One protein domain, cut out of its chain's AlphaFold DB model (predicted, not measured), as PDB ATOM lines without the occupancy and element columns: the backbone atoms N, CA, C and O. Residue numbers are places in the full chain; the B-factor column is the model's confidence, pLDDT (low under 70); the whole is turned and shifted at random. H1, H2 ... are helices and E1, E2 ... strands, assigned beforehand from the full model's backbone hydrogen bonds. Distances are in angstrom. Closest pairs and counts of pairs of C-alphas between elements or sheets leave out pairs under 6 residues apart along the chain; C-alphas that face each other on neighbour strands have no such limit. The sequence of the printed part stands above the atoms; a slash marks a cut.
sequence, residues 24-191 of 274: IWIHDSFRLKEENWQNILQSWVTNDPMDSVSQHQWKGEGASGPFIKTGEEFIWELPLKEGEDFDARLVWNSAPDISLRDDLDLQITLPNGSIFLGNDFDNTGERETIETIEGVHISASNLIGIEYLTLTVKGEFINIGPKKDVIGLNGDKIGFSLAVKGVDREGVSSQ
ATOM      1  N   ILE A  24     -60.228 232.563  -6.662       92.56
ATOM      2  CA  ILE A  24     -59.322 231.854  -5.754       92.56
ATOM      3  C   ILE A  24     -57.882 232.334  -5.965       92.56
ATOM      4  O   ILE A  24     -57.356 232.317  -7.077       92.56
ATOM      5  N   TRP A  25     -57.217 232.708  -4.875       95.31
ATOM      6  CA  TRP A  25     -55.785 232.982  -4.823       95.31
ATOM      7  C   TRP A  25     -55.098 231.937  -3.939       95.31
ATOM      8  O   TRP A  25     -55.555 231.641  -2.834       95.31
ATOM      9  N   ILE A  26     -54.002 231.362  -4.440       94.88
ATOM     10  CA  ILE A  26     -53.205 230.357  -3.727       94.88
ATOM     11  C   ILE A  26     -51.775 230.860  -3.586       94.88
ATOM     12  O   ILE A  26     -51.125 231.265  -4.559       94.88
ATOM     13  N   HIS A  27     -51.281 230.762  -2.362       96.56
ATOM     14  CA  HIS A  27     -49.921 231.066  -1.979       96.56
ATOM     15  C   HIS A  27     -49.275 229.837  -1.336       96.56
ATOM     16  O   HIS A  27     -49.893 229.156  -0.524       96.56
ATOM     17  N   ASP A  28     -48.019 229.585  -1.682       96.38
ATOM     18  CA  ASP A  28     -47.178 228.552  -1.083       96.38
ATOM     19  C   ASP A  28     -45.764 229.124  -0.972       96.38
ATOM     20  O   ASP A  28     -45.139 229.432  -1.995       96.38
ATOM     21  N   SER A  29     -45.270 229.269   0.261       96.56
ATOM     22  CA  SER A  29     -43.926 229.766   0.558       96.56
ATOM     23  C   SER A  29     -42.838 228.985  -0.180       96.56
ATOM     24  O   SER A  29     -41.847 229.580  -0.610       96.56
ATOM     25  N   PHE A  30     -43.014 227.670  -0.354       94.62
ATOM     26  CA  PHE A  30     -42.016 226.759  -0.920       94.62
ATOM     27  C   PHE A  30     -42.026 226.704  -2.453       94.62
ATOM     28  O   PHE A  30     -41.065 226.205  -3.044       94.62
ATOM     29  N   ARG A  31     -43.051 227.253  -3.122       94.12
ATOM     30  CA  ARG A  31     -43.145 227.264  -4.591       94.12
ATOM     31  C   ARG A  31     -41.941 227.979  -5.210       94.12
ATOM     32  O   ARG A  31     -41.786 229.190  -5.055       94.12
ATOM     33  N   LEU A  32     -41.112 227.253  -5.954       93.00
ATOM     34  CA  LEU A  32     -39.948 227.824  -6.636       93.00
ATOM     35  C   LEU A  32     -40.356 228.675  -7.841       93.00
ATOM     36  O   LEU A  32     -41.201 228.273  -8.636       93.00
ATOM     37  N   LYS A  33     -39.711 229.833  -8.002       88.94
ATOM     38  CA  LYS A  33     -39.988 230.789  -9.092       88.94
ATOM     39  C   LYS A  33     -39.460 230.328 -10.456       88.94
ATOM     40  O   LYS A  33     -39.969 230.767 -11.479       88.94
ATOM     41  N   GLU A  34     -38.449 229.460 -10.461       88.19
ATOM     42  CA  GLU A  34     -37.740 228.988 -11.665       88.19
ATOM     43  C   GLU A  34     -37.850 227.462 -11.871       88.19
ATOM     44  O   GLU A  34     -37.099 226.895 -12.659       88.19
ATOM     45  N   GLU A  35     -38.722 226.777 -11.114       83.81
ATOM     46  CA  GLU A  35     -38.903 225.304 -11.112       83.81
ATOM     47  C   GLU A  35     -37.613 224.470 -10.904       83.81
ATOM     48  O   GLU A  35     -37.591 223.254 -11.086       83.81
ATOM     49  N   ASN A  36     -36.533 225.105 -10.446       86.19
ATOM     50  CA  ASN A  36     -35.162 224.591 -10.429       86.19
ATOM     51  C   ASN A  36     -34.825 223.667  -9.234       86.19
ATOM     52  O   ASN A  36     -33.673 223.610  -8.792       86.19
ATOM     53  N   TRP A  37     -35.806 222.921  -8.711       87.62
ATOM     54  CA  TRP A  37     -35.680 222.156  -7.460       87.62
ATOM     55  C   TRP A  37     -34.552 221.122  -7.485       87.62
ATOM     56  O   TRP A  37     -33.887 220.919  -6.471       87.62
ATOM     57  N   GLN A  38     -34.276 220.501  -8.637       89.88
ATOM     58  CA  GLN A  38     -33.188 219.529  -8.764       89.88
ATOM     59  C   GLN A  38     -31.821 220.179  -8.523       89.88
ATOM     60  O   GLN A  38     -30.953 219.546  -7.932       89.88
ATOM     61  N   ASN A  39     -31.634 221.435  -8.945       88.38
ATOM     62  CA  ASN A  39     -30.383 222.169  -8.743       88.38
ATOM     63  C   ASN A  39     -30.206 222.545  -7.267       88.38
ATOM     64  O   ASN A  39     -29.105 222.432  -6.733       88.38
ATOM     65  N   ILE A  40     -31.299 222.932  -6.594       86.81
ATOM     66  CA  ILE A  40     -31.302 223.201  -5.151       86.81
ATOM     67  C   ILE A  40     -30.932 221.924  -4.380       86.81
ATOM     68  O   ILE A  40     -29.974 221.946  -3.610       86.81
ATOM     69  N   LEU A  41     -31.591 220.790  -4.647       86.44
ATOM     70  CA  LEU A  41     -31.264 219.523  -3.976       86.44
ATOM     71  C   LEU A  41     -29.837 219.043  -4.274       86.44
ATOM     72  O   LEU A  41     -29.148 218.585  -3.366       86.44
ATOM     73  N   GLN A  42     -29.360 219.177  -5.516       87.44
ATOM     74  CA  GLN A  42     -27.973 218.845  -5.865       87.44
ATOM     75  C   GLN A  42     -26.961 219.707  -5.100       87.44
ATOM     76  O   GLN A  42     -25.898 219.202  -4.755       87.44
ATOM     77  N   SER A  43     -27.288 220.963  -4.773       86.19
ATOM     78  CA  SER A  43     -26.419 221.815  -3.945       86.19
ATOM     79  C   SER A  43     -26.302 221.352  -2.485       86.19
ATOM     80  O   SER A  43     -25.344 221.720  -1.809       86.19
ATOM     81  N   TRP A  44     -27.242 220.532  -1.997       87.56
ATOM     82  CA  TRP A  44     -27.233 219.993  -0.631       87.56
ATOM     83  C   TRP A  44     -26.541 218.629  -0.520       87.56
ATOM     84  O   TRP A  44     -26.185 218.215   0.581       87.56
ATOM     85  N   VAL A  45     -26.359 217.904  -1.627       87.44
ATOM     86  CA  VAL A  45     -25.774 216.554  -1.634       87.44
ATOM     87  C   VAL A  45     -24.266 216.627  -1.860       87.44
ATOM     88  O   VAL A  45     -23.798 217.084  -2.899       87.44
ATOM     89  N   THR A  46     -23.495 216.130  -0.893       82.94
ATOM     90  CA  THR A  46     -22.027 216.053  -0.964       82.94
ATOM     91  C   THR A  46     -21.548 214.595  -0.885       82.94
ATOM     92  O   THR A  46     -22.324 213.669  -1.118       82.94
ATOM     93  N   ASN A  47     -20.268 214.370  -0.563       81.38
ATOM     94  CA  ASN A  47     -19.688 213.028  -0.422       81.38
ATOM     95  C   ASN A  47     -20.323 212.189   0.705       81.38
ATOM     96  O   ASN A  47     -20.218 210.966   0.654       81.38
ATOM     97  N   ASP A  48     -20.980 212.824   1.683       83.44
ATOM     98  CA  ASP A  48     -21.884 212.160   2.630       83.44
ATOM     99  C   ASP A  48     -23.314 212.706   2.442       83.44
ATOM    100  O   ASP A  48     -23.644 213.765   2.984       83.44
ATOM    101  N   PRO A  49     -24.159 212.037   1.632       81.12
ATOM    102  CA  PRO A  49     -25.483 212.546   1.283       81.12
ATOM    103  C   PRO A  49     -26.466 212.642   2.453       81.12
ATOM    104  O   PRO A  49     -27.371 213.471   2.398       81.12
ATOM    105  N   MET A  50     -26.339 211.790   3.477       80.69
ATOM    106  CA  MET A  50     -27.286 211.780   4.598       80.69
ATOM    107  C   MET A  50     -27.011 212.971   5.514       80.69
ATOM    108  O   MET A  50     -27.905 213.781   5.782       80.69
ATOM    109  N   ASP A  51     -25.750 213.121   5.921       83.62
ATOM    110  CA  ASP A  51     -25.338 214.220   6.782       83.62
ATOM    111  C   ASP A  51     -25.507 215.562   6.062       83.62
ATOM    112  O   ASP A  51     -26.077 216.489   6.641       83.62
ATOM    113  N   SER A  52     -25.114 215.679   4.786       84.25
ATOM    114  CA  SER A  52     -25.151 216.970   4.089       84.25
ATOM    115  C   SER A  52     -26.563 217.476   3.780       84.25
ATOM    116  O   SER A  52     -26.800 218.678   3.892       84.25
ATOM    117  N   VAL A  53     -27.520 216.584   3.489       84.69
ATOM    118  CA  VAL A  53     -28.938 216.968   3.386       84.69
ATOM    119  C   VAL A  53     -29.481 217.387   4.752       84.69
ATOM    120  O   VAL A  53     -30.167 218.400   4.835       84.69
ATOM    121  N   SER A  54     -29.136 216.686   5.841       83.00
ATOM    122  CA  SER A  54     -29.592 217.081   7.184       83.00
ATOM    123  C   SER A  54     -29.030 218.438   7.640       83.00
ATOM    124  O   SER A  54     -29.713 219.190   8.331       83.00
ATOM    125  N   GLN A  55     -27.793 218.767   7.248       84.31
ATOM    126  CA  GLN A  55     -27.066 219.967   7.679       84.31
ATOM    127  C   GLN A  55     -27.197 221.164   6.721       84.31
ATOM    128  O   GLN A  55     -26.493 222.165   6.903       84.31
ATOM    129  N   HIS A  56     -28.078 221.098   5.715       87.00
ATOM    130  CA  HIS A  56     -28.277 222.205   4.779       87.00
ATOM    131  C   HIS A  56     -28.715 223.493   5.503       87.00
ATOM    132  O   HIS A  56     -29.448 223.461   6.494       87.00
ATOM    133  N   GLN A  57     -28.314 224.654   4.986       91.56
ATOM    134  CA  GLN A  57     -28.653 225.966   5.563       91.56
ATOM    135  C   GLN A  57     -29.482 226.815   4.592       91.56
ATOM    136  O   GLN A  57     -29.270 228.018   4.478       91.56
ATOM    137  N   TRP A  58     -30.407 226.180   3.866       92.06
ATOM    138  CA  TRP A  58     -31.300 226.868   2.932       92.06
ATOM    139  C   TRP A  58     -32.166 227.902   3.666       92.06
ATOM    140  O   TRP A  58     -32.851 227.579   4.642       92.06
ATOM    141  N   LYS A  59     -32.123 229.151   3.191       93.19
ATOM    142  CA  LYS A  59     -32.844 230.307   3.750       93.19
ATOM    143  C   LYS A  59     -34.045 230.713   2.877       93.19
ATOM    144  O   LYS A  59     -34.664 231.752   3.111       93.19
ATOM    145  N   GLY A  60     -34.379 229.897   1.871       92.56
ATOM    146  CA  GLY A  60     -35.508 230.089   0.953       92.56
ATOM    147  C   GLY A  60     -35.093 230.554  -0.444       92.56
ATOM    148  O   GLY A  60     -35.922 231.054  -1.203       92.56
ATOM    149  N   GLU A  61     -33.811 230.441  -0.798       90.81
ATOM    150  CA  GLU A  61     -33.276 230.851  -2.095       90.81
ATOM    151  C   GLU A  61     -34.072 230.227  -3.255       90.81
ATOM    152  O   GLU A  61     -34.192 229.007  -3.349       90.81
ATOM    153  N   GLY A  62     -34.601 231.072  -4.150       89.62
ATOM    154  CA  GLY A  62     -35.384 230.658  -5.324       89.62
ATOM    155  C   GLY A  62     -36.878 230.422  -5.069       89.62
ATOM    156  O   GLY A  62     -37.645 230.336  -6.030       89.62
ATOM    157  N   ALA A  63     -37.315 230.367  -3.809       93.50
ATOM    158  CA  ALA A  63     -38.712 230.155  -3.444       93.50
ATOM    159  C   ALA A  63     -39.567 231.434  -3.529       93.50
ATOM    160  O   ALA A  63     -39.068 232.554  -3.705       93.50
ATOM    161  N   SER A  64     -40.885 231.259  -3.415       93.50
ATOM    162  CA  SER A  64     -41.858 232.346  -3.325       93.50
ATOM    163  C   SER A  64     -41.650 233.157  -2.048       93.50
ATOM    164  O   SER A  64     -41.690 234.388  -2.116       93.50
ATOM    165  N   GLY A  65     -41.407 232.464  -0.927       94.62
ATOM    166  CA  GLY A  65     -41.532 233.024   0.416       94.62
ATOM    167  C   GLY A  65     -42.963 233.502   0.704       94.62
ATOM    168  O   GLY A  65     -43.820 233.350  -0.166       94.62
ATOM    169  N   PRO A  66     -43.222 234.093   1.883       96.44
ATOM    170  CA  PRO A  66     -42.247 234.405   2.920       96.44
ATOM    171  C   PRO A  66     -41.879 233.173   3.752       96.44
ATOM    172  O   PRO A  66     -42.577 232.162   3.735       96.44
ATOM    173  N   PHE A  67     -40.802 233.297   4.521       95.94
ATOM    174  CA  PHE A  67     -40.526 232.416   5.655       95.94
ATOM    175  C   PHE A  67     -40.307 233.302   6.875       95.94
ATOM    176  O   PHE A  67     -39.465 234.204   6.818       95.94
ATOM    177  N   ILE A  68     -41.090 233.075   7.925       95.62
ATOM    178  CA  ILE A  68     -41.191 233.948   9.102       95.62
ATOM    179  C   ILE A  68     -40.730 233.212  10.359       95.62
ATOM    180  O   ILE A  68     -40.839 231.987  10.437       95.62
ATOM    181  N   LYS A  69     -40.212 233.962  11.334       95.00
ATOM    182  CA  LYS A  69     -39.888 233.469  12.683       95.00
ATOM    183  C   LYS A  69     -40.845 234.030  13.739       95.00
ATOM    184  O   LYS A  69     -41.689 234.874  13.445       95.00
ATOM    185  N   THR A  70     -40.655 233.615  14.989       95.19
ATOM    186  CA  THR A  70     -41.335 234.172  16.170       95.19
ATOM    187  C   THR A  70     -41.302 235.705  16.183       95.19
ATOM    188  O   THR A  70     -40.227 236.312  16.167       95.19
ATOM    189  N   GLY A  71     -42.478 236.328  16.236       96.00
ATOM    190  CA  GLY A  71     -42.672 237.777  16.250       96.00
ATOM    191  C   GLY A  71     -42.578 238.476  14.887       96.00
ATOM    192  O   GLY A  71     -42.704 239.699  14.848       96.00
ATOM    193  N   GLU A  72     -42.357 237.754  13.783       96.69
ATOM    194  CA  GLU A  72     -42.480 238.306  12.428       96.69
ATOM    195  C   GLU A  72     -43.898 238.111  11.873       96.69
ATOM    196  O   GLU A  72     -44.565 237.110  12.140       96.69
ATOM    197  N   GLU A  73     -44.334 239.067  11.057       97.31
ATOM    198  CA  GLU A  73     -45.614 239.043  10.356       97.31
ATOM    199  C   GLU A  73     -45.426 239.325   8.862       97.31
ATOM    200  O   GLU A  73     -44.510 240.046   8.450       97.31
ATOM    201  N   PHE A  74     -46.305 238.762   8.039       98.06
ATOM    202  CA  PHE A  74     -46.371 239.048   6.615       98.06
ATOM    203  C   PHE A  74     -47.797 239.394   6.204       98.06
ATOM    204  O   PHE A  74     -48.751 238.730   6.608       98.06
ATOM    205  N   ILE A  75     -47.922 240.460   5.414       98.38
ATOM    206  CA  ILE A  75     -49.184 241.154   5.181       98.38
ATOM    207  C   ILE A  75     -49.477 241.223   3.681       98.38
ATOM    208  O   ILE A  75     -48.632 241.657   2.891       98.38
ATOM    209  N   TRP A  76     -50.702 240.861   3.309       98.50
ATOM    210  CA  TRP A  76     -51.270 241.045   1.977       98.50
ATOM    211  C   TRP A  76     -52.479 241.976   2.014       98.50
ATOM    212  O   TRP A  76     -53.299 241.913   2.926       98.50
ATOM    213  N   GLU A  77     -52.616 242.794   0.978       98.31
ATOM    214  CA  GLU A  77     -53.863 243.468   0.632       98.31
ATOM    215  C   GLU A  77     -54.574 242.642  -0.446       98.31
ATOM    216  O   GLU A  77     -53.979 242.286  -1.469       98.31
ATOM    217  N   LEU A  78     -55.834 242.296  -0.182       98.12
ATOM    218  CA  LEU A  78     -56.649 241.408  -1.004       98.12
ATOM    219  C   LEU A  78     -57.921 242.150  -1.445       98.12
ATOM    220  O   LEU A  78     -58.820 242.345  -0.620       98.12
ATOM    221  N   PRO A  79     -58.031 242.561  -2.720       97.69
ATOM    222  CA  PRO A  79     -59.276 243.089  -3.268       97.69
ATOM    223  C   PRO A  79     -60.365 242.013  -3.265       97.69
ATOM    224  O   PRO A  79     -60.100 240.853  -3.582       97.69
ATOM    225  N   LEU A  80     -61.587 242.381  -2.895       97.06
ATOM    226  CA  LEU A  80     -62.703 241.450  -2.741       97.06
ATOM    227  C   LEU A  80     -63.493 241.272  -4.037       97.06
ATOM    228  O   LEU A  80     -63.640 242.191  -4.843       97.06
ATOM    229  N   LYS A  81     -64.067 240.079  -4.212       94.44
ATOM    230  CA  LYS A  81     -65.032 239.808  -5.275       94.44
ATOM    231  C   LYS A  81     -66.437 240.157  -4.786       94.44
ATOM    232  O   LYS A  81     -66.942 239.536  -3.854       94.44
ATOM    233  N   GLU A  82     -67.069 241.149  -5.414       92.06
ATOM    234  CA  GLU A  82     -68.405 241.613  -5.017       92.06
ATOM    235  C   GLU A  82     -69.425 240.460  -4.982       92.06
ATOM    236  O   GLU A  82     -69.583 239.723  -5.955       92.06
ATOM    237  N   GLY A  83     -70.131 240.327  -3.856       93.06
ATOM    238  CA  GLY A  83     -71.199 239.342  -3.661       93.06
ATOM    239  C   GLY A  83     -70.750 237.932  -3.259       93.06
ATOM    240  O   GLY A  83     -71.614 237.103  -2.980       93.06
ATOM    241  N   GLU A  84     -69.445 237.656  -3.188       94.38
ATOM    242  CA  GLU A  84     -68.905 236.377  -2.709       94.38
ATOM    243  C   GLU A  84     -68.639 236.389  -1.195       94.38
ATOM    244  O   GLU A  84     -68.299 237.419  -0.609       94.38
ATOM    245  N   ASP A  85     -68.742 235.217  -0.564       96.25
ATOM    246  CA  ASP A  85     -68.180 234.996   0.772       96.25
ATOM    247  C   ASP A  85     -66.648 234.925   0.689       96.25
ATOM    248  O   ASP A  85     -66.096 234.275  -0.214       96.25
ATOM    249  N   PHE A  86     -65.976 235.523   1.673       97.50
ATOM    250  CA  PHE A  86     -64.537 235.396   1.861       97.50
ATOM    251  C   PHE A  86     -64.221 234.166   2.715       97.50
ATOM    252  O   PHE A  86     -64.706 234.038   3.841       97.50
ATOM    253  N   ASP A  87     -63.361 233.289   2.201       97.50
ATOM    254  CA  ASP A  87     -62.834 232.133   2.927       97.50
ATOM    255  C   ASP A  87     -61.304 232.148   2.836       97.50
ATOM    256  O   ASP A  87     -60.760 232.129   1.732       97.50
ATOM    257  N   ALA A  88     -60.599 232.113   3.965       97.94
ATOM    258  CA  ALA A  88     -59.147 231.926   4.011       97.94
ATOM    259  C   ALA A  88     -58.796 230.671   4.812       97.94
ATOM    260  O   ALA A  88     -59.400 230.406   5.853       97.94
ATOM    261  N   ARG A  89     -57.817 229.899   4.331       97.56
ATOM    262  CA  ARG A  89     -57.247 228.729   5.014       97.56
ATOM    263  C   ARG A  89     -55.726 228.808   4.986       97.56
ATOM    264  O   ARG A  89     -55.141 228.803   3.905       97.56
ATOM    265  N   LEU A  90     -55.117 228.873   6.165       98.19
ATOM    266  CA  LEU A  90     -53.675 228.833   6.404       98.19
ATOM    267  C   LEU A  90     -53.285 227.422   6.852       98.19
ATOM    268  O   LEU A  90     -53.979 226.838   7.679       98.19
ATOM    269  N   VAL A  91     -52.187 226.884   6.318       97.38
ATOM    270  CA  VAL A  91     -51.635 225.573   6.697       97.38
ATOM    271  C   VAL A  91     -50.111 225.647   6.776       97.38
ATOM    272  O   VAL A  91     -49.477 226.231   5.894       97.38
ATOM    273  N   TRP A  92     -49.509 225.025   7.790       95.25
ATOM    274  CA  TRP A  92     -48.052 224.921   7.945       95.25
ATOM    275  C   TRP A  92     -47.614 223.524   8.390       95.25
ATOM    276  O   TRP A  92     -48.396 222.739   8.921       95.25
ATOM    277  N   ASN A  93     -46.336 223.206   8.180       89.19
ATOM    278  CA  ASN A  93     -45.737 221.959   8.653       89.19
ATOM    279  C   ASN A  93     -44.931 222.242   9.927       89.19
ATOM    280  O   ASN A  93     -43.779 222.663   9.839       89.19
ATOM    281  N   SER A  94     -45.540 222.018  11.096       85.56
ATOM    282  CA  SER A  94     -44.855 222.114  12.395       85.56
ATOM    283  C   SER A  94     -43.731 221.076  12.519       85.56
ATOM    284  O   SER A  94     -43.825 219.964  11.989       85.56
ATOM    285  N   ALA A  95     -42.685 221.414  13.270       80.56
ATOM    286  CA  ALA A  95     -41.646 220.482  13.681       80.56
ATOM    287  C   ALA A  95     -42.241 219.312  14.503       80.56
ATOM    288  O   ALA A  95     -43.250 219.491  15.189       80.56
ATOM    289  N   PRO A  96     -41.622 218.113  14.474       75.31
ATOM    290  CA  PRO A  96     -42.127 216.915  15.147       75.31
ATOM    291  C   PRO A  96     -41.903 216.900  16.671       75.31
ATOM    292  O   PRO A  96     -42.142 215.869  17.302       75.31
ATOM    293  N   ASP A  97     -41.418 217.994  17.273       69.56
ATOM    294  CA  ASP A  97     -41.310 218.099  18.729       69.56
ATOM    295  C   ASP A  97     -42.710 218.277  19.338       69.56
ATOM    296  O   ASP A  97     -43.481 219.163  18.973       69.56
ATOM    297  N   ILE A  98     -43.058 217.390  20.265       58.16
ATOM    298  CA  ILE A  98     -44.365 217.376  20.929       58.16
ATOM    299  C   ILE A  98     -44.455 218.356  22.106       58.16
ATOM    300  O   ILE A  98     -45.546 218.546  22.641       58.16
ATOM    301  N   SER A  99     -43.327 218.910  22.560       65.75
ATOM    302  CA  SER A  99     -43.243 219.749  23.761       65.75
ATOM    303  C   SER A  99     -43.417 221.239  23.475       65.75
ATOM    304  O   SER A  99     -43.960 221.958  24.312       65.75
ATOM    305  N   LEU A 100     -42.996 221.679  22.287       73.38
ATOM    306  CA  LEU A 100     -43.144 223.026  21.750       73.38
ATOM    307  C   LEU A 100     -43.438 222.877  20.251       73.38
ATOM    308  O   LEU A 100     -42.680 222.234  19.529       73.38
ATOM    309  N   ARG A 101     -44.568 223.413  19.790       83.81
ATOM    310  CA  ARG A 101     -45.051 223.274  18.408       83.81
ATOM    311  C   ARG A 101     -45.123 224.636  17.751       83.81
ATOM    312  O   ARG A 101     -45.423 225.610  18.431       83.81
ATOM    313  N   ASP A 102     -44.866 224.674  16.452       90.69
ATOM    314  CA  ASP A 102     -44.934 225.901  15.672       90.69
ATOM    315  C   ASP A 102     -46.383 226.389  15.581       90.69
ATOM    316  O   ASP A 102     -47.273 225.619  15.216       90.69
ATOM    317  N   ASP A 103     -46.594 227.662  15.893       92.50
ATOM    318  CA  ASP A 103     -47.887 228.322  16.030       92.50
ATOM    319  C   ASP A 103     -47.929 229.582  15.152       92.50
ATOM    320  O   ASP A 103     -47.070 230.472  15.261       92.50
ATOM    321  N   LEU A 104     -48.915 229.631  14.253       95.62
ATOM    322  CA  LEU A 104     -49.139 230.721  13.307       95.62
ATOM    323  C   LEU A 104     -50.544 231.297  13.483       95.62
ATOM    324  O   LEU A 104     -51.534 230.590  13.321       95.62
ATOM    325  N   ASP A 105     -50.614 232.609  13.690       95.75
ATOM    326  CA  ASP A 105     -51.860 233.368  13.692       95.75
ATOM    327  C   ASP A 105     -52.231 233.810  12.269       95.75
ATOM    328  O   ASP A 105     -51.449 234.483  11.589       95.75
ATOM    329  N   LEU A 106     -53.465 233.525  11.859       97.94
ATOM    330  CA  LEU A 106     -54.157 234.149  10.739       97.94
ATOM    331  C   LEU A 106     -55.052 235.280  11.266       97.94
ATOM    332  O   LEU A 106     -55.956 235.053  12.069       97.94
ATOM    333  N   GLN A 107     -54.858 236.498  10.767       97.75
ATOM    334  CA  GLN A 107     -55.719 237.639  11.074       97.75
ATOM    335  C   GLN A 107     -56.220 238.293   9.787       97.75
ATOM    336  O   GLN A 107     -55.450 238.571   8.870       97.75
ATOM    337  N   ILE A 108     -57.512 238.607   9.754       98.31
ATOM    338  CA  ILE A 108     -58.130 239.443   8.725       98.31
ATOM    339  C   ILE A 108     -58.506 240.788   9.341       98.31
ATOM    340  O   ILE A 108     -59.022 240.848  10.455       98.31
ATOM    341  N   THR A 109     -58.257 241.884   8.632       98.25
ATOM    342  CA  THR A 109     -58.643 243.235   9.056       98.25
ATOM    343  C   THR A 109     -59.333 243.963   7.910       98.25
ATOM    344  O   THR A 109     -58.801 244.059   6.805       98.25
ATOM    345  N   LEU A 110     -60.543 244.457   8.168       97.88
ATOM    346  CA  LEU A 110     -61.333 245.221   7.206       97.88
ATOM    347  C   LEU A 110     -61.019 246.732   7.319       97.88
ATOM    348  O   LEU A 110     -60.693 247.206   8.410       97.88
ATOM    349  N   PRO A 111     -61.210 247.535   6.252       97.12
ATOM    350  CA  PRO A 111     -60.976 248.987   6.260       97.12
ATOM    351  C   PRO A 111     -61.797 249.780   7.292       97.12
ATOM    352  O   PRO A 111     -61.452 250.910   7.631       97.12
ATOM    353  N   ASN A 112     -62.890 249.203   7.804       94.44
ATOM    354  CA  ASN A 112     -63.711 249.782   8.873       94.44
ATOM    355  C   ASN A 112     -63.156 249.518  10.295       94.44
ATOM    356  O   ASN A 112     -63.751 249.981  11.268       94.44
ATOM    357  N   GLY A 113     -62.046 248.782  10.422       95.62
ATOM    358  CA  GLY A 113     -61.415 248.408  11.690       95.62
ATOM    359  C   GLY A 113     -61.928 247.108  12.319       95.62
ATOM    360  O   GLY A 113     -61.467 246.754  13.402       95.62
ATOM    361  N   SER A 114     -62.859 246.385  11.684       95.00
ATOM    362  CA  SER A 114     -63.245 245.037  12.121       95.00
ATOM    363  C   SER A 114     -62.095 244.048  11.919       95.00
ATOM    364  O   SER A 114     -61.451 244.048  10.869       95.00
ATOM    365  N   ILE A 115     -61.870 243.190  12.913       96.19
ATOM    366  CA  ILE A 115     -60.839 242.149  12.916       96.19
ATOM    367  C   ILE A 115     -61.534 240.793  13.039       96.19
ATOM    368  O   ILE A 115     -62.464 240.672  13.830       96.19
ATOM    369  N   PHE A 116     -61.063 239.800  12.284       97.06
ATOM    370  CA  PHE A 116     -61.465 238.396  12.400       97.06
ATOM    371  C   PHE A 116     -60.205 237.552  12.616       97.06
ATOM    372  O   PHE A 116     -59.196 237.771  11.940       97.06
ATOM    373  N   LEU A 117     -60.257 236.612  13.558       96.75
ATOM    374  CA  LEU A 117     -59.124 235.771  13.950       96.75
ATOM    375  C   LEU A 117     -59.288 234.346  13.416       96.75
ATOM    376  O   LEU A 117     -60.406 233.840  13.295       96.75
ATOM    377  N   GLY A 118     -58.169 233.690  13.119       96.75
ATOM    378  CA  GLY A 118     -58.142 232.293  12.714       96.75
ATOM    379  C   GLY A 118     -58.825 231.397  13.741       96.75
ATOM    380  O   GLY A 118     -58.568 231.481  14.941       96.75
ATOM    381  N   ASN A 119     -59.733 230.561  13.241       95.56
ATOM    382  CA  ASN A 119     -60.555 229.620  13.996       95.56
ATOM    383  C   ASN A 119     -61.529 230.247  15.023       95.56
ATOM    384  O   ASN A 119     -62.100 229.511  15.827       95.56
ATOM    385  N   ASP A 120     -61.785 231.562  14.981       94.12
ATOM    386  CA  ASP A 120     -62.875 232.230  15.720       94.12
ATOM    387  C   ASP A 120     -64.104 232.419  14.808       94.12
ATOM    388  O   ASP A 120     -64.397 233.511  14.315       94.12
ATOM    389  N   PHE A 121     -64.810 231.320  14.522       87.94
ATOM    390  CA  PHE A 121     -65.925 231.314  13.563       87.94
ATOM    391  C   PHE A 121     -67.179 232.059  14.054       87.94
ATOM    392  O   PHE A 121     -67.968 232.519  13.228       87.94
ATOM    393  N   ASP A 122     -67.344 232.212  15.372       87.75
ATOM    394  CA  ASP A 122     -68.448 232.959  15.990       87.75
ATOM    395  C   ASP A 122     -68.075 234.426  16.313       87.75
ATOM    396  O   ASP A 122     -68.922 235.195  16.777       87.75
ATOM    397  N   ASN A 123     -66.825 234.837  16.048       84.88
ATOM    398  CA  ASN A 123     -66.272 236.169  16.323       84.88
ATOM    399  C   ASN A 123     -66.459 236.609  17.794       84.88
ATOM    400  O   ASN A 123     -66.941 237.709  18.096       84.88
ATOM    401  N   THR A 124     -66.109 235.709  18.713       87.75
ATOM    402  CA  THR A 124     -66.230 235.869  20.174       87.75
ATOM    403  C   THR A 124     -64.895 236.141  20.869       87.75
ATOM    404  O   THR A 124     -64.883 236.549  22.033       87.75
ATOM    405  N   GLY A 125     -63.776 235.926  20.173       86.06
ATOM    406  CA  GLY A 125     -62.428 235.833  20.727       86.06
ATOM    407  C   GLY A 125     -62.030 234.421  21.183       86.06
ATOM    408  O   GLY A 125     -60.868 234.214  21.531       86.06
ATOM    409  N   GLU A 126     -62.948 233.447  21.180       87.56
ATOM    410  CA  GLU A 126     -62.653 232.040  21.477       87.56
ATOM    411  C   GLU A 126     -62.292 231.295  20.178       87.56
ATOM    412  O   GLU A 126     -63.132 231.094  19.306       87.56
ATOM    413  N   ARG A 127     -61.019 230.896  20.038       90.12
ATOM    414  CA  ARG A 127     -60.478 230.223  18.842       90.12
ATOM    415  C   ARG A 127     -60.461 228.704  19.019       90.12
ATOM    416  O   ARG A 127     -59.982 228.212  20.043       90.12
ATOM    417  N   GLU A 128     -60.900 227.947  18.013       86.88
ATOM    418  CA  GLU A 128     -60.688 226.492  17.993       86.88
ATOM    419  C   GLU A 128     -59.200 226.159  17.773       86.88
ATOM    420  O   GLU A 128     -58.570 226.616  16.818       86.88
ATOM    421  N   THR A 129     -58.618 225.325  18.638       79.00
ATOM    422  CA  THR A 129     -57.216 224.903  18.509       79.00
ATOM    423  C   THR A 129     -57.087 223.729  17.537       79.00
ATOM    424  O   THR A 129     -57.383 222.586  17.891       79.00
ATOM    425  N   ILE A 130     -56.607 223.997  16.320       77.94
ATOM    426  CA  ILE A 130     -56.321 222.989  15.290       77.94
ATOM    427  C   ILE A 130     -54.826 223.080  14.947       77.94
ATOM    428  O   ILE A 130     -54.380 224.092  14.425       77.94
ATOM    429  N   GLU A 131     -54.057 222.023  15.247       78.00
ATOM    430  CA  GLU A 131     -52.588 222.075  15.444       78.00
ATOM    431  C   GLU A 131     -51.742 222.732  14.335       78.00
ATOM    432  O   GLU A 131     -50.621 223.146  14.610       78.00
ATOM    433  N   THR A 132     -52.218 222.755  13.089       91.25
ATOM    434  CA  THR A 132     -51.461 223.230  11.916       91.25
ATOM    435  C   THR A 132     -52.337 223.904  10.853       91.25
ATOM    436  O   THR A 132     -51.928 224.024   9.695       91.25
ATOM    437  N   ILE A 133     -53.576 224.275  11.205       94.69
ATOM    438  CA  ILE A 133     -54.557 224.826  10.263       94.69
ATOM    439  C   ILE A 133     -55.349 225.950  10.925       94.69
ATOM    440  O   ILE A 133     -56.030 225.730  11.925       94.69
ATOM    441  N   GLU A 134     -55.365 227.118  10.291       96.62
ATOM    442  CA  GLU A 134     -56.261 228.214  10.660       96.62
ATOM    443  C   GLU A 134     -57.244 228.517   9.531       96.62
ATOM    444  O   GLU A 134     -56.912 228.429   8.346       96.62
ATOM    445  N   GLY A 135     -58.471 228.894   9.885       97.06
ATOM    446  CA  GLY A 135     -59.475 229.334   8.929       97.06
ATOM    447  C   GLY A 135     -60.225 230.576   9.373       97.06
ATOM    448  O   GLY A 135     -60.593 230.699  10.535       97.06
ATOM    449  N   VAL A 136     -60.517 231.458   8.421       97.62
ATOM    450  CA  VAL A 136     -61.454 232.575   8.596       97.62
ATOM    451  C   VAL A 136     -62.536 232.472   7.527       97.62
ATOM    452  O   VAL A 136     -62.241 232.174   6.369       97.62
ATOM    453  N   HIS A 137     -63.783 232.716   7.922       96.50
ATOM    454  CA  HIS A 137     -64.933 232.836   7.031       96.50
ATOM    455  C   HIS A 137     -65.648 234.159   7.319       96.50
ATOM    456  O   HIS A 137     -65.934 234.464   8.476       96.50
ATOM    457  N   ILE A 138     -65.944 234.938   6.279       96.62
ATOM    458  CA  ILE A 138     -66.719 236.178   6.381       96.62
ATOM    459  C   ILE A 138     -67.786 236.156   5.288       96.62
ATOM    460  O   ILE A 138     -67.468 236.137   4.099       96.62
ATOM    461  N   SER A 139     -69.057 236.179   5.690       96.06
ATOM    462  CA  SER A 139     -70.173 236.156   4.747       96.06
ATOM    463  C   SER A 139     -70.241 237.432   3.904       96.06
ATOM    464  O   SER A 139     -69.978 238.534   4.397       96.06
ATOM    465  N   ALA A 140     -70.701 237.312   2.657       96.38
ATOM    466  CA  ALA A 140     -70.861 238.425   1.718       96.38
ATOM    467  C   ALA A 140     -71.678 239.598   2.301       96.38
ATOM    468  O   ALA A 140     -71.419 240.763   2.003       96.38
ATOM    469  N   SER A 141     -72.636 239.308   3.195       95.94
ATOM    470  CA  SER A 141     -73.436 240.313   3.913       95.94
ATOM    471  C   SER A 141     -72.607 241.272   4.772       95.94
ATOM    472  O   SER A 141     -73.003 242.421   4.956       95.94
ATOM    473  N   ASN A 142     -71.475 240.805   5.299       94.94
ATOM    474  CA  ASN A 142     -70.589 241.570   6.176       94.94
ATOM    475  C   ASN A 142     -69.519 242.337   5.376       94.94
ATOM    476  O   ASN A 142     -68.825 243.181   5.936       94.94
ATOM    477  N   LEU A 143     -69.413 242.061   4.071       96.75
ATOM    478  CA  LEU A 143     -68.466 242.667   3.132       96.75
ATOM    479  C   LEU A 143     -69.119 243.740   2.234       96.75
ATOM    480  O   LEU A 143     -68.465 244.310   1.364       96.75
ATOM    481  N   ILE A 144     -70.405 244.054   2.437       96.00
ATOM    482  CA  ILE A 144     -71.126 245.065   1.648       96.00
ATOM    483  C   ILE A 144     -70.454 246.438   1.804       96.00
ATOM    484  O   ILE A 144     -70.411 247.004   2.896       96.00
ATOM    485  N   GLY A 145     -69.979 246.997   0.687       94.81
ATOM    486  CA  GLY A 145     -69.271 248.280   0.659       94.81
ATOM    487  C   GLY A 145     -67.803 248.206   1.093       94.81
ATOM    488  O   GLY A 145     -67.198 249.250   1.327       94.81
ATOM    489  N   ILE A 146     -67.234 247.002   1.207       97.50
ATOM    490  CA  ILE A 146     -65.809 246.772   1.444       97.50
ATOM    491  C   ILE A 146     -65.160 246.320   0.128       97.50
ATOM    492  O   ILE A 146     -65.534 245.295  -0.430       97.50
ATOM    493  N   GLU A 147     -64.197 247.094  -0.375       96.69
ATOM    494  CA  GLU A 147     -63.533 246.828  -1.666       96.69
ATOM    495  C   GLU A 147     -62.308 245.909  -1.534       96.69
ATOM    496  O   GLU A 147     -61.960 245.190  -2.467       96.69
ATOM    497  N   TYR A 148     -61.654 245.918  -0.373       97.75
ATOM    498  CA  TYR A 148     -60.469 245.118  -0.072       97.75
ATOM    499  C   TYR A 148     -60.395 244.810   1.423       97.75
ATOM    500  O   TYR A 148     -61.059 245.455   2.238       97.75
ATOM    501  N   LEU A 149     -59.548 243.855   1.789       98.19
ATOM    502  CA  LEU A 149     -59.163 243.596   3.172       98.19
ATOM    503  C   LEU A 149     -57.663 243.335   3.299       98.19
ATOM    504  O   LEU A 149     -56.967 243.101   2.312       98.19
ATOM    505  N   THR A 150     -57.174 243.363   4.531       98.50
ATOM    506  CA  THR A 150     -55.802 242.995   4.873       98.50
ATOM    507  C   THR A 150     -55.788 241.591   5.472       98.50
ATOM    508  O   THR A 150     -56.528 241.326   6.418       98.50
ATOM    509  N   LEU A 151     -54.950 240.702   4.934       98.69
ATOM    510  CA  LEU A 151     -54.650 239.388   5.505       98.69
ATOM    511  C   LEU A 151     -53.234 239.413   6.074       98.69
ATOM    512  O   LEU A 151     -52.276 239.657   5.341       98.69
ATOM    513  N   THR A 152     -53.110 239.112   7.360       98.69
ATOM    514  CA  THR A 152     -51.838 238.988   8.072       98.69
ATOM    515  C   THR A 152     -51.635 237.542   8.504       98.69
ATOM    516  O   THR A 152     -52.540 236.933   9.074       98.69
ATOM    517  N   VAL A 153     -50.437 237.006   8.265       98.44
ATOM    518  CA  VAL A 153     -49.946 235.782   8.913       98.44
ATOM    519  C   VAL A 153     -48.801 236.163   9.841       98.44
ATOM    520  O   VAL A 153     -47.858 236.825   9.405       98.44
ATOM    521  N   LYS A 154     -48.873 235.753  11.107       97.50
ATOM    522  CA  LYS A 154     -47.901 236.090  12.154       97.50
ATOM    523  C   LYS A 154     -47.373 234.824  12.822       97.50
ATOM    524  O   LYS A 154     -48.148 233.943  13.171       97.50
ATOM    525  N   GLY A 155     -46.059 234.746  13.029       95.81
ATOM    526  CA  GLY A 155     -45.450 233.682  13.827       95.81
ATOM    527  C   GLY A 155     -45.572 234.000  15.310       95.81
ATOM    528  O   GLY A 155     -44.782 234.796  15.814       95.81
ATOM    529  N   GLU A 156     -46.539 233.408  16.013       93.69
ATOM    530  CA  GLU A 156     -46.678 233.611  17.463       93.69
ATOM    531  C   GLU A 156     -45.580 232.857  18.217       93.69
ATOM    532  O   GLU A 156     -44.903 233.427  19.075       93.69
ATOM    533  N   PHE A 157     -45.318 231.608  17.825       92.56
ATOM    534  CA  PHE A 157     -44.191 230.834  18.326       92.56
ATOM    535  C   PHE A 157     -43.659 229.895  17.242       92.56
ATOM    536  O   PHE A 157     -44.346 228.974  16.829       92.56
ATOM    537  N   ILE A 158     -42.418 230.094  16.802       92.19
ATOM    538  CA  ILE A 158     -41.699 229.177  15.909       92.19
ATOM    539  C   ILE A 158     -40.582 228.497  16.701       92.19
ATOM    540  O   ILE A 158     -39.856 229.148  17.461       92.19
ATOM    541  N   ASN A 159     -40.437 227.188  16.516       89.06
ATOM    542  CA  ASN A 159     -39.368 226.395  17.099       89.06
ATOM    543  C   ASN A 159     -37.997 226.887  16.617       89.06
ATOM    544  O   ASN A 159     -37.779 227.138  15.434       89.06
ATOM    545  N   ILE A 160     -37.051 227.008  17.553       88.19
ATOM    546  CA  ILE A 160     -35.723 227.568  17.288       88.19
ATOM    547  C   ILE A 160     -34.689 226.443  17.300       88.19
ATOM    548  O   ILE A 160     -34.245 225.985  18.356       88.19
ATOM    549  N   GLY A 161     -34.291 226.015  16.107       88.00
ATOM    550  CA  GLY A 161     -33.153 225.137  15.876       88.00
ATOM    551  C   GLY A 161     -31.795 225.848  16.018       88.00
ATOM    552  O   GLY A 161     -31.711 227.053  16.264       88.00
ATOM    553  N   PRO A 162     -30.678 225.113  15.864       88.06
ATOM    554  CA  PRO A 162     -29.324 225.639  16.054       88.06
ATOM    555  C   PRO A 162     -28.828 226.605  14.959       88.06
ATOM    556  O   PRO A 162     -27.699 227.094  15.065       88.06
ATOM    557  N   LYS A 163     -29.594 226.854  13.886       91.31
ATOM    558  CA  LYS A 163     -29.220 227.731  12.763       91.31
ATOM    559  C   LYS A 163     -30.200 228.893  12.627       91.31
ATOM    560  O   LYS A 163     -31.401 228.700  12.496       91.31
ATOM    561  N   LYS A 164     -29.654 230.105  12.591       91.94
ATOM    562  CA  LYS A 164     -30.404 231.353  12.445       91.94
ATOM    563  C   LYS A 164     -30.735 231.652  10.979       91.94
ATOM    564  O   LYS A 164     -29.899 231.452  10.099       91.94
ATOM    565  N   ASP A 165     -31.923 232.197  10.741       91.69
ATOM    566  CA  ASP A 165     -32.490 232.556   9.435       91.69
ATOM    567  C   ASP A 165     -32.622 231.383   8.429       91.69
ATOM    568  O   ASP A 165     -32.796 231.626   7.235       91.69
ATOM    569  N   VAL A 166     -32.560 230.130   8.898       92.50
ATOM    570  CA  VAL A 166     -32.671 228.887   8.100       92.50
ATOM    571  C   VAL A 166     -34.086 228.304   8.211       92.50
ATOM    572  O   VAL A 166     -34.777 228.543   9.197       92.50
ATOM    573  N   ILE A 167     -34.516 227.533   7.208       91.06
ATOM    574  CA  ILE A 167     -35.830 226.871   7.169       91.06
ATOM    575  C   ILE A 167     -35.717 225.388   7.557       91.06
ATOM    576  O   ILE A 167     -34.776 224.698   7.158       91.06
ATOM    577  N   GLY A 168     -36.724 224.874   8.267       83.06
ATOM    578  CA  GLY A 168     -36.860 223.454   8.609       83.06
ATOM    579  C   GLY A 168     -36.258 223.096   9.970       83.06
ATOM    580  O   GLY A 168     -35.983 223.971  10.780       83.06
ATOM    581  N   LEU A 169     -36.041 221.800  10.230       82.69
ATOM    582  CA  LEU A 169     -35.747 221.258  11.574       82.69
ATOM    583  C   LEU A 169     -34.531 221.868  12.289       82.69
ATOM    584  O   LEU A 169     -34.463 221.835  13.515       82.69
ATOM    585  N   ASN A 170     -33.558 222.385  11.537       85.94
ATOM    586  CA  ASN A 170     -32.362 223.019  12.094       85.94
ATOM    587  C   ASN A 170     -32.458 224.552  12.169       85.94
ATOM    588  O   ASN A 170     -31.527 225.179  12.670       85.94
ATOM    589  N   GLY A 171     -33.536 225.139  11.650       90.75
ATOM    590  CA  GLY A 171     -33.737 226.570  11.466       90.75
ATOM    591  C   GLY A 171     -34.592 227.245  12.539       90.75
ATOM    592  O   GLY A 171     -35.023 226.605  13.491       90.75
ATOM    593  N   ASP A 172     -34.851 228.538  12.360       92.31
ATOM    594  CA  ASP A 172     -35.754 229.361  13.183       92.31
ATOM    595  C   ASP A 172     -36.915 229.964  12.368       92.31
ATOM    596  O   ASP A 172     -37.656 230.808  12.875       92.31
ATOM    597  N   LYS A 173     -37.077 229.548  11.101       94.06
ATOM    598  CA  LYS A 173     -38.129 230.017  10.191       94.06
ATOM    599  C   LYS A 173     -39.012 228.899   9.665       94.06
ATOM    600  O   LYS A 173     -38.533 227.839   9.255       94.06
ATOM    601  N   ILE A 174     -40.297 229.220   9.547       94.44
ATOM    602  CA  ILE A 174     -41.316 228.367   8.943       94.44
ATOM    603  C   ILE A 174     -41.867 228.985   7.654       94.44
ATOM    604  O   ILE A 174     -41.924 230.206   7.499       94.44
ATOM    605  N   GLY A 175     -42.267 228.122   6.720       95.75
ATOM    606  CA  GLY A 175     -43.041 228.478   5.530       95.75
ATOM    607  C   GLY A 175     -44.432 227.862   5.607       95.75
ATOM    608  O   GLY A 175     -44.633 226.853   6.286       95.75
ATOM    609  N   PHE A 176     -45.386 228.454   4.901       97.31
ATOM    610  CA  PHE A 176     -46.795 228.096   4.992       97.31
ATOM    611  C   PHE A 176     -47.487 228.177   3.627       97.31
ATOM    612  O   PHE A 176     -46.935 228.650   2.634       97.31
ATOM    613  N   SER A 177     -48.715 227.676   3.566       98.06
ATOM    614  CA  SER A 177     -49.596 227.793   2.408       98.06
ATOM    615  C   SER A 177     -50.883 228.509   2.798       98.06
ATOM    616  O   SER A 177     -51.434 228.254   3.867       98.06
ATOM    617  N   LEU A 178     -51.373 229.380   1.916       97.75
ATOM    618  CA  LEU A 178     -52.690 230.002   2.016       97.75
ATOM    619  C   LEU A 178     -53.526 229.616   0.798       97.75
ATOM    620  O   LEU A 178     -53.077 229.744  -0.342       97.75
ATOM    621  N   ALA A 179     -54.771 229.223   1.041       97.19
ATOM    622  CA  ALA A 179     -55.820 229.198   0.032       97.19
ATOM    623  C   ALA A 179     -56.880 230.231   0.419       97.19
ATOM    624  O   ALA A 179     -57.448 230.154   1.510       97.19
ATOM    625  N   VAL A 180     -57.134 231.198  -0.462       97.75
ATOM    626  CA  VAL A 180     -58.114 232.265  -0.247       97.75
ATOM    627  C   VAL A 180     -59.134 232.262  -1.377       97.75
ATOM    628  O   VAL A 180     -58.761 232.193  -2.545       97.75
ATOM    629  N   LYS A 181     -60.416 232.361  -1.035       96.44
ATOM    630  CA  LYS A 181     -61.550 232.494  -1.951       96.44
ATOM    631  C   LYS A 181     -62.304 233.796  -1.664       96.44
ATOM    632  O   LYS A 181     -62.339 234.253  -0.526       96.44
ATOM    633  N   GLY A 182     -62.945 234.348  -2.693       95.94
ATOM    634  CA  GLY A 182     -63.763 235.563  -2.601       95.94
ATOM    635  C   GLY A 182     -62.969 236.834  -2.896       95.94
ATOM    636  O   GLY A 182     -63.367 237.920  -2.488       95.94
ATOM    637  N   VAL A 183     -61.840 236.702  -3.597       96.44
ATOM    638  CA  VAL A 183     -60.897 237.789  -3.894       96.44
ATOM    639  C   VAL A 183     -60.670 237.935  -5.395       96.44
ATOM    640  O   VAL A 183     -60.809 236.967  -6.143       96.44
ATOM    641  N   ASP A 184     -60.293 239.133  -5.838       93.69
ATOM    642  CA  ASP A 184     -59.736 239.331  -7.174       93.69
ATOM    643  C   ASP A 184     -58.243 238.978  -7.162       93.69
ATOM    644  O   ASP A 184     -57.408 239.700  -6.611       93.69
ATOM    645  N   ARG A 185     -57.918 237.822  -7.750       90.12
ATOM    646  CA  ARG A 185     -56.576 237.233  -7.744       90.12
ATOM    647  C   ARG A 185     -55.516 238.160  -8.346       90.12
ATOM    648  O   ARG A 185     -54.379 238.138  -7.876       90.12
ATOM    649  N   GLU A 186     -55.852 238.929  -9.382       89.25
ATOM    650  CA  GLU A 186     -54.880 239.769 -10.100       89.25
ATOM    651  C   GLU A 186     -54.478 241.013  -9.298       89.25
ATOM    652  O   GLU A 186     -53.370 241.522  -9.463       89.25
ATOM    653  N   GLY A 187     -55.356 241.480  -8.405       92.19
ATOM    654  CA  GLY A 187     -55.122 242.649  -7.560       92.19
ATOM    655  C   GLY A 187     -54.429 242.358  -6.223       92.19
ATOM    656  O   GLY A 187     -54.145 243.295  -5.479       92.19
ATOM    657  N   VAL A 188     -54.151 241.090  -5.894       95.69
ATOM    658  CA  VAL A 188     -53.480 240.720  -4.637       95.69
ATOM    659  C   VAL A 188     -52.053 241.268  -4.590       95.69
ATOM    660  O   VAL A 188     -51.225 240.952  -5.447       95.69
ATOM    661  N   SER A 189     -51.732 242.030  -3.540       95.75
ATOM    662  CA  SER A 189     -50.405 242.624  -3.341       95.75
ATOM    663  C   SER A 189     -49.859 242.368  -1.934       95.75
ATOM    664  O   SER A 189     -50.602 242.324  -0.957       95.75
ATOM    665  N   SER A 190     -48.544 242.175  -1.810       95.06
ATOM    666  CA  SER A 190     -47.863 242.088  -0.513       95.06
ATOM    667  C   SER A 190     -47.487 243.482  -0.014       95.06
ATOM    668  O   SER A 190     -46.801 244.218  -0.721       95.06
ATOM    669  N   GLN A 191     -47.883 243.813   1.213       93.06
ATOM    670  CA  GLN A 191     -47.526 245.070   1.883       93.06
ATOM    671  C   GLN A 191     -46.177 244.962   2.619       93.06
ATOM    672  O   GLN A 191     -45.471 245.955   2.788       93.06
TER     673      GLN A 191
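AT A GLANCE: This is residues 24 to 191 of the 274 residues of an uncharacterized protein of Euryarchaeota archaeon (UniProt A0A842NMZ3). With little regular structure, 65 of 168 printed residues in named elements, this is a flat sandwich of two antiparallel sheets, E1 E8 E3 E6 and E2 E7 E4 E5, with two short helices, H1 and H2, beyond one end. It is a jelly roll, one long hairpin wound over both sheets. Along the chain come E1 H1 H2 E2 E3 E4 E5 E6 E7 E8; the class is mixed. It is compact, radius of gyration of the C-alphas 17.7 A, spanning 61 by 37 by 20 A.

HOW THE PARTS SIT: E1, residues 24 to 28, is antiparallel to E8, residues 176 to 181; N 25 and O 180 are 2.8 A apart. H1, residues 37 to 44, and H2, residues 49 to 54, have every O i to N i+4 pair within hydrogen-bond range. E2, residues 73 to 79, is antiparallel to E7, residues 148 to 157; N 74 and O 153 are 2.8 A apart.

IN THESE COORDINATES: C-alpha 24 is at (-59.322, 231.854, -5.754), C-alpha 181 at (-61.550, 232.494, -1.951). E7 measures 28.4 A.

THE WHOLE: The printed part has no cut. Residues 97 to 99 have pLDDT under 70.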